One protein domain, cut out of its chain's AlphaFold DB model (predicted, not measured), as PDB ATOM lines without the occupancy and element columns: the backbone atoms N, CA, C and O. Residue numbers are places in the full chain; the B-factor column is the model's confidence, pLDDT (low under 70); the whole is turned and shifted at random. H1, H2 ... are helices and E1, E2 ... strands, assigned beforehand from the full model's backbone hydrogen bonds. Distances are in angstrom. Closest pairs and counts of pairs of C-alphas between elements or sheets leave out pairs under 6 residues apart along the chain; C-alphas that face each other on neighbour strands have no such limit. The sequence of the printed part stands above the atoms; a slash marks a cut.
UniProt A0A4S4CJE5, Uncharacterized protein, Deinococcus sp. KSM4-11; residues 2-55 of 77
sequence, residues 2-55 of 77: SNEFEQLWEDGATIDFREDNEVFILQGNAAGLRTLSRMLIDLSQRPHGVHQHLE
ATOM      1  N   SER A   2     149.820 150.950  96.060       37.88
ATOM      2  CA  SER A   2     150.352 152.226  96.543       37.88
ATOM      3  C   SER A   2     149.352 153.305  96.160       37.88
ATOM      4  O   SER A   2     148.999 153.407  94.985       37.88
ATOM      5  N   ASN A   3     148.846 154.035  97.148       41.91
ATOM      6  CA  ASN A   3     147.920 155.127  96.915       41.91
ATOM      7  C   ASN A   3     148.694 156.179  96.108       41.91
ATOM      8  O   ASN A   3     149.660 156.741  96.617       41.91
ATOM      9  N   GLU A   4     148.344 156.404  94.838       51.25
ATOM     10  CA  GLU A   4     149.074 157.327  93.943       51.25
ATOM     11  C   GLU A   4     149.171 158.757  94.521       51.25
ATOM     12  O   GLU A   4     150.028 159.544  94.125       51.25
ATOM     13  N   PHE A   5     148.351 159.067  95.528       50.31
ATOM     14  CA  PHE A   5     148.320 160.330  96.259       50.31
ATOM     15  C   PHE A   5     149.429 160.509  97.307       50.31
ATOM     16  O   PHE A   5     149.781 161.652  97.597       50.31
ATOM     17  N   GLU A   6     150.040 159.435  97.830       49.50
ATOM     18  CA  GLU A   6     151.175 159.560  98.768       49.50
ATOM     19  C   GLU A   6     152.405 160.204  98.106       49.50
ATOM     20  O   GLU A   6     153.252 160.765  98.791       49.50
ATOM     21  N   GLN A   7     152.504 160.177  96.771       54.44
ATOM     22  CA  GLN A   7     153.637 160.757  96.034       54.44
ATOM     23  C   GLN A   7     153.486 162.248  95.703       54.44
ATOM     24  O   GLN A   7     154.404 162.854  95.137       54.44
ATOM     25  N   LEU A   8     152.327 162.840  95.991       70.12
ATOM     26  CA  LEU A   8     152.035 164.215  95.596       70.12
ATOM     27  C   LEU A   8     152.479 165.233  96.645       70.12
ATOM     28  O   LEU A   8     152.959 166.300  96.267       70.12
ATOM     29  N   TRP A   9     152.386 164.877  97.927       80.75
ATOM     30  CA  TRP A   9     152.854 165.710  99.030       80.75
ATOM     31  C   TRP A   9     154.370 165.612  99.188       80.75
ATOM     32  O   TRP A   9     154.922 164.547  99.452       80.75
ATOM     33  N   GLU A  10     155.052 166.742  99.018       86.56
ATOM     34  CA  GLU A  10     156.471 166.840  99.350       86.56
ATOM     35  C   GLU A  10     156.693 166.739 100.867       86.56
ATOM     36  O   GLU A  10     155.859 167.176 101.662       86.56
ATOM     37  N   ASP A  11     157.839 166.197 101.278       89.56
ATOM     38  CA  ASP A  11     158.160 166.067 102.700       89.56
ATOM     39  C   ASP A  11     158.207 167.439 103.392       89.56
ATOM     40  O   ASP A  11     158.764 168.413 102.871       89.56
ATOM     41  N   GLY A  12     157.571 167.523 104.560       91.31
ATOM     42  CA  GLY A  12     157.413 168.768 105.312       91.31
ATOM     43  C   GLY A  12     156.553 169.840 104.629       91.31
ATOM     44  O   GLY A  12     156.581 170.991 105.068       91.31
ATOM     45  N   ALA A  13     155.805 169.521 103.569       91.12
ATOM     46  CA  ALA A  13     154.880 170.459 102.943       91.12
ATOM     47  C   ALA A  13     153.789 170.916 103.921       91.12
ATOM     48  O   ALA A  13     153.141 170.111 104.587       91.12
ATOM     49  N   THR A  14     153.567 172.230 103.981       90.94
ATOM     50  CA  THR A  14     152.486 172.829 104.768       90.94
ATOM     51  C   THR A  14     151.678 173.780 103.902       90.94
ATOM     52  O   THR A  14     152.238 174.606 103.175       90.94
ATOM     53  N   ILE A  15     150.357 173.650 103.978       88.50
ATOM     54  CA  ILE A  15     149.384 174.548 103.359       88.50
ATOM     55  C   ILE A  15     148.360 174.887 104.435       88.50
ATOM     56  O   ILE A  15     147.925 174.013 105.180       88.50
ATOM     57  N   ASP A  16     148.000 176.154 104.510       87.00
ATOM     58  CA  ASP A  16     147.013 176.697 105.421       87.00
ATOM     59  C   ASP A  16     146.089 177.642 104.644       87.00
ATOM     60  O   ASP A  16     146.475 178.211 103.615       87.00
ATOM     61  N   PHE A  17     144.859 177.790 105.120       86.19
ATOM     62  CA  PHE A  17     143.873 178.663 104.504       86.19
ATOM     63  C   PHE A  17     143.271 179.588 105.553       86.19
ATOM     64  O   PHE A  17     142.998 179.191 106.685       86.19
ATOM     65  N   ARG A  18     143.016 180.834 105.162       86.94
ATOM     66  CA  ARG A  18     142.228 181.761 105.971       86.94
ATOM     67  C   ARG A  18     141.330 182.613 105.096       86.94
ATOM     68  O   ARG A  18     141.679 182.927 103.963       86.94
ATOM     69  N   GLU A  19     140.196 183.005 105.648       88.62
ATOM     70  CA  GLU A  19     139.322 184.008 105.052       88.62
ATOM     71  C   GLU A  19     139.709 185.394 105.581       88.62
ATOM     72  O   GLU A  19     139.905 185.574 106.784       88.62
ATOM     73  N   ASP A  20     139.848 186.364 104.682       88.12
ATOM     74  CA  ASP A  20     140.130 187.763 104.996       88.12
ATOM     75  C   ASP A  20     139.304 188.656 104.066       88.12
ATOM     76  O   ASP A  20     139.543 188.685 102.861       88.12
ATOM     77  N   ASN A  21     138.313 189.363 104.620       87.12
ATOM     78  CA  ASN A  21     137.448 190.294 103.885       87.12
ATOM     79  C   ASN A  21     136.881 189.714 102.569       87.12
ATOM     80  O   ASN A  21     137.080 190.290 101.502       87.12
ATOM     81  N   GLU A  22     136.189 188.570 102.644       85.19
ATOM     82  CA  GLU A  22     135.591 187.856 101.494       85.19
ATOM     83  C   GLU A  22     136.601 187.255 100.496       85.19
ATOM     84  O   GLU A  22     136.215 186.723  99.452       85.19
ATOM     85  N   VAL A  23     137.898 187.288 100.813       79.56
ATOM     86  CA  VAL A  23     138.951 186.643 100.028       79.56
ATOM     87  C   VAL A  23     139.487 185.432 100.781       79.56
ATOM     88  O   VAL A  23     139.846 185.510 101.956       79.56
ATOM     89  N   PHE A  24     139.603 184.303 100.085       81.75
ATOM     90  CA  PHE A  24     140.301 183.131 100.604       81.75
ATOM     91  C   PHE A  24     141.794 183.238 100.302       81.75
ATOM     92  O   PHE A  24     142.214 183.258  99.145       81.75
ATOM     93  N   ILE A  25     142.601 183.293 101.355       84.69
ATOM     94  CA  ILE A  25     144.056 183.302 101.279       84.69
ATOM     95  C   ILE A  25     144.555 181.881 101.526       84.69
ATOM     96  O   ILE A  25     144.420 181.352 102.628       84.69
ATOM     97  N   LEU A  26     145.172 181.294 100.503       85.81
ATOM     98  CA  LEU A  26     145.974 180.077 100.607       85.81
ATOM     99  C   LEU A  26     147.433 180.465 100.831       85.81
ATOM    100  O   LEU A  26     148.027 181.185 100.028       85.81
ATOM    101  N   GLN A  27     148.013 179.981 101.920       89.56
ATOM    102  CA  GLN A  27     149.408 180.205 102.276       89.56
ATOM    103  C   GLN A  27     150.094 178.866 102.531       89.56
ATOM    104  O   GLN A  27     149.468 177.900 102.943       89.56
ATOM    105  N   GLY A  28     151.395 178.786 102.290       92.00
ATOM    106  CA  GLY A  28     152.136 177.552 102.510       92.00
ATOM    107  C   GLY A  28     153.632 177.777 102.425       92.00
ATOM    108  O   GLY A  28     154.090 178.806 101.921       92.00
ATOM    109  N   ASN A  29     154.407 176.815 102.918       94.12
ATOM    110  CA  ASN A  29     155.845 176.817 102.675       94.12
ATOM    111  C   ASN A  29     156.145 176.449 101.208       94.12
ATOM    112  O   ASN A  29     155.261 176.052 100.449       94.12
ATOM    113  N   ALA A  30     157.407 176.572 100.787       94.19
ATOM    114  CA  ALA A  30     157.790 176.300  99.398       94.19
ATOM    115  C   ALA A  30     157.391 174.883  98.934       94.19
ATOM    116  O   ALA A  30     156.914 174.717  97.814       94.19
ATOM    117  N   ALA A  31     157.540 173.877  99.802       93.62
ATOM    118  CA  ALA A  31     157.150 172.499  99.513       93.62
ATOM    119  C   ALA A  31     155.625 172.342  99.343       93.62
ATOM    120  O   ALA A  31     155.164 171.689  98.406       93.62
ATOM    121  N   GLY A  32     154.839 173.010 100.191       91.06
ATOM    122  CA  GLY A  32     153.381 173.053 100.110       91.06
ATOM    123  C   GLY A  32     152.886 173.737  98.843       91.06
ATOM    124  O   GLY A  32     152.043 173.191  98.141       91.06
ATOM    125  N   LEU A  33     153.463 174.881  98.474       91.12
ATOM    126  CA  LEU A  33     153.063 175.578  97.250       91.12
ATOM    127  C   LEU A  33     153.426 174.788  95.984       91.12
ATOM    128  O   LEU A  33     152.611 174.727  95.069       91.12
ATOM    129  N   ARG A  34     154.585 174.111  95.940       91.50
ATOM    130  CA  ARG A  34     154.928 173.197  94.830       91.50
ATOM    131  C   ARG A  34     153.972 172.009  94.742       91.50
ATOM    132  O   ARG A  34     153.524 171.671  93.647       91.50
ATOM    133  N   THR A  35     153.642 171.410  95.887       89.38
ATOM    134  CA  THR A  35     152.644 170.337  96.005       89.38
ATOM    135  C   THR A  35     151.297 170.794  95.438       89.38
ATOM    136  O   THR A  35     150.758 170.151  94.537       89.38
ATOM    137  N   LEU A  36     150.804 171.959  95.878       86.81
ATOM    138  CA  LEU A  36     149.558 172.551  95.395       86.81
ATOM    139  C   LEU A  36     149.606 172.818  93.888       86.81
ATOM    140  O   LEU A  36     148.703 172.404  93.169       86.81
ATOM    141  N   SER A  37     150.665 173.450  93.374       88.12
ATOM    142  CA  SER A  37     150.802 173.704  91.935       88.12
ATOM    143  C   SER A  37     150.729 172.418  91.109       88.12
ATOM    144  O   SER A  37     150.064 172.396  90.076       88.12
ATOM    145  N   ARG A  38     151.356 171.327  91.567       86.56
ATOM    146  CA  ARG A  38     151.297 170.022  90.888       86.56
ATOM    147  C   ARG A  38     149.885 169.430  90.901       86.56
ATOM    148  O   ARG A  38     149.453 168.937  89.863       86.56
ATOM    149  N   MET A  39     149.160 169.525  92.020       83.94
ATOM    150  CA  MET A  39     147.747 169.106  92.109       83.94
ATOM    151  C   MET A  39     146.867 169.876  91.129       83.94
ATOM    152  O   MET A  39     146.062 169.291  90.413       83.94
ATOM    153  N   LEU A  40     147.045 171.193  91.066       84.44
ATOM    154  CA  LEU A  40     146.272 172.064  90.189       84.44
ATOM    155  C   LEU A  40     146.545 171.776  88.705       84.44
ATOM    156  O   LEU A  40     145.613 171.759  87.899       84.44
ATOM    157  N   ILE A  41     147.800 171.485  88.345       84.62
ATOM    158  CA  ILE A  41     148.160 171.033  86.995       84.62
ATOM    159  C   ILE A  41     147.491 169.691  86.678       84.62
ATOM    160  O   ILE A  41     146.889 169.571  85.612       84.62
ATOM    161  N   ASP A  42     147.549 168.709  87.582       82.12
ATOM    162  CA  ASP A  42     146.895 167.404  87.392       82.12
ATOM    163  C   ASP A  42     145.380 167.561  87.197       82.12
ATOM    164  O   ASP A  42     144.814 167.047  86.235       82.12
ATOM    165  N   LEU A  43     144.729 168.360  88.047       78.75
ATOM    166  CA  LEU A  43     143.303 168.680  87.939       78.75
ATOM    167  C   LEU A  43     142.947 169.325  86.597       78.75
ATOM    168  O   LEU A  43     141.940 168.954  85.998       78.75
ATOM    169  N   SER A  44     143.777 170.241  86.088       80.06
ATOM    170  CA  SER A  44     143.530 170.911  84.802       80.06
ATOM    171  C   SER A  44     143.517 169.961  83.597       80.06
ATOM    172  O   SER A  44     142.926 170.278  82.566       80.06
ATOM    173  N   GLN A  45     144.150 168.793  83.721       82.50
ATOM    174  CA  GLN A  45     144.232 167.782  82.665       82.50
ATOM    175  C   GLN A  45     143.078 166.772  82.729       82.50
ATOM    176  O   GLN A  45     142.932 165.940  81.830       82.50
ATOM    177  N   ARG A  46     142.249 166.826  83.779       79.00
ATOM    178  CA  ARG A  46     141.115 165.919  83.976       79.00
ATOM    179  C   ARG A  46     139.847 166.454  83.298       79.00
ATOM    180  O   ARG A  46     139.690 167.663  83.121       79.00
ATOM    181  N   PRO A  47     138.906 165.566  82.927       77.56
ATOM    182  CA  PRO A  47     137.601 165.981  82.428       77.56
ATOM    183  C   PRO A  47     136.875 166.908  83.408       77.56
ATOM    184  O   PRO A  47     137.005 166.789  84.627       77.56
ATOM    185  N   HIS A  48     136.054 167.804  82.865       74.19
ATOM    186  CA  HIS A  48     135.241 168.706  83.670       74.19
ATOM    187  C   HIS A  48     134.322 167.932  84.635       74.19
ATOM    188  O   HIS A  48     133.690 166.950  84.247       74.19
ATOM    189  N   GLY A  49     134.216 168.409  85.879       69.19
ATOM    190  CA  GLY A  49     133.380 167.799  86.919       69.19
ATOM    191  C   GLY A  49     134.021 166.613  87.647       69.19
ATOM    192  O   GLY A  49     133.352 165.963  88.446       69.19
ATOM    193  N   VAL A  50     135.300 166.317  87.395       70.69
ATOM    194  CA  VAL A  50     136.048 165.325  88.174       70.69
ATOM    195  C   VAL A  50     136.549 165.951  89.472       70.69
ATOM    196  O   VAL A  50     137.189 166.999  89.466       70.69
ATOM    197  N   HIS A  51     136.291 165.268  90.585       68.81
ATOM    198  CA  HIS A  51     136.807 165.624  91.903       68.81
ATOM    199  C   HIS A  51     138.051 164.788  92.223       68.81
ATOM    200  O   HIS A  51     138.087 163.585  91.953       68.81
ATOM    201  N   GLN A  52     139.066 165.420  92.813       67.00
ATOM    202  CA  GLN A  52     140.227 164.731  93.373       67.00
ATOM    203  C   GLN A  52     140.064 164.665  94.890       67.00
ATOM    204  O   GLN A  52     140.042 165.693  95.563       67.00
ATOM    205  N   HIS A  53     139.927 163.452  95.417       68.69
ATOM    206  CA  HIS A  53     139.882 163.206  96.854       68.69
ATOM    207  C   HIS A  53     141.296 162.880  97.331       68.69
ATOM    208  O   HIS A  53     141.906 161.936  96.835       68.69
ATOM    209  N   LEU A  54     141.820 163.683  98.257       65.44
ATOM    210  CA  LEU A  54     143.130 163.440  98.874       65.44
ATOM    211  C   LEU A  54     143.036 162.449 100.041       65.44
ATOM    212  O   LEU A  54     144.011 161.777 100.357       65.44
ATOM    213  N   GLU A  55     141.851 162.334 100.640       61.31
ATOM    214  CA  GLU A  55     141.539 161.395 101.713       61.31
ATOM    215  C   GLU A  55     140.175 160.752 101.462       61.31
ATOM    216  O   GLU A  55     139.252 161.400 100.944       61.31
TER     217      GLU A  55
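Overview. This is residues 2 to 55 of the 77 residues of an uncharacterized protein of Deinococcus sp. KSM4-11 (UniProt A0A4S4CJE5). The hairpin E1 and E2 and the helix H2 make a loose V, joined near residues 15 and 32, with tiny H1 off to one side. Residues 19 to 24 and 44 to 50 stick out. The 54 printed residues hold two named helices and two named strands, H1, E1, E2, H2, a mixed class with an antiparallel sheet E1, E2; loose, radius of gyration of the C-alphas 12.7 A, spans 38 by 30 by 18 A.

Arrangement. H1, residues 4 to 7, is apart from H2, residues 30 to 44. E1, residues 15 to 20, and E2, residues 23 to 28, form an antiparallel hairpin at 156 degrees; N 16 and O 27 are 2.8 A apart, within hydrogen-bond range. The closest C-alphas of E1 and H2, Ile 15 and Gly 32, are 5.4 A apart. In H2 every O i to N i+4 pair is within hydrogen-bond range; H1 is too short for one.

Along the chain. H1 begins at C-alpha 4 (149.074, 157.327, 93.943). E1 and E2 each measure 16.2 A. H2, 21.1 A, ends at C-alpha 44 (143.530, 170.911, 84.802).

Size, cuts and confidence. The printed part has no cut and no long link. pLDDT is under 70 at residues 2 to 7, 49 and 51 to 55.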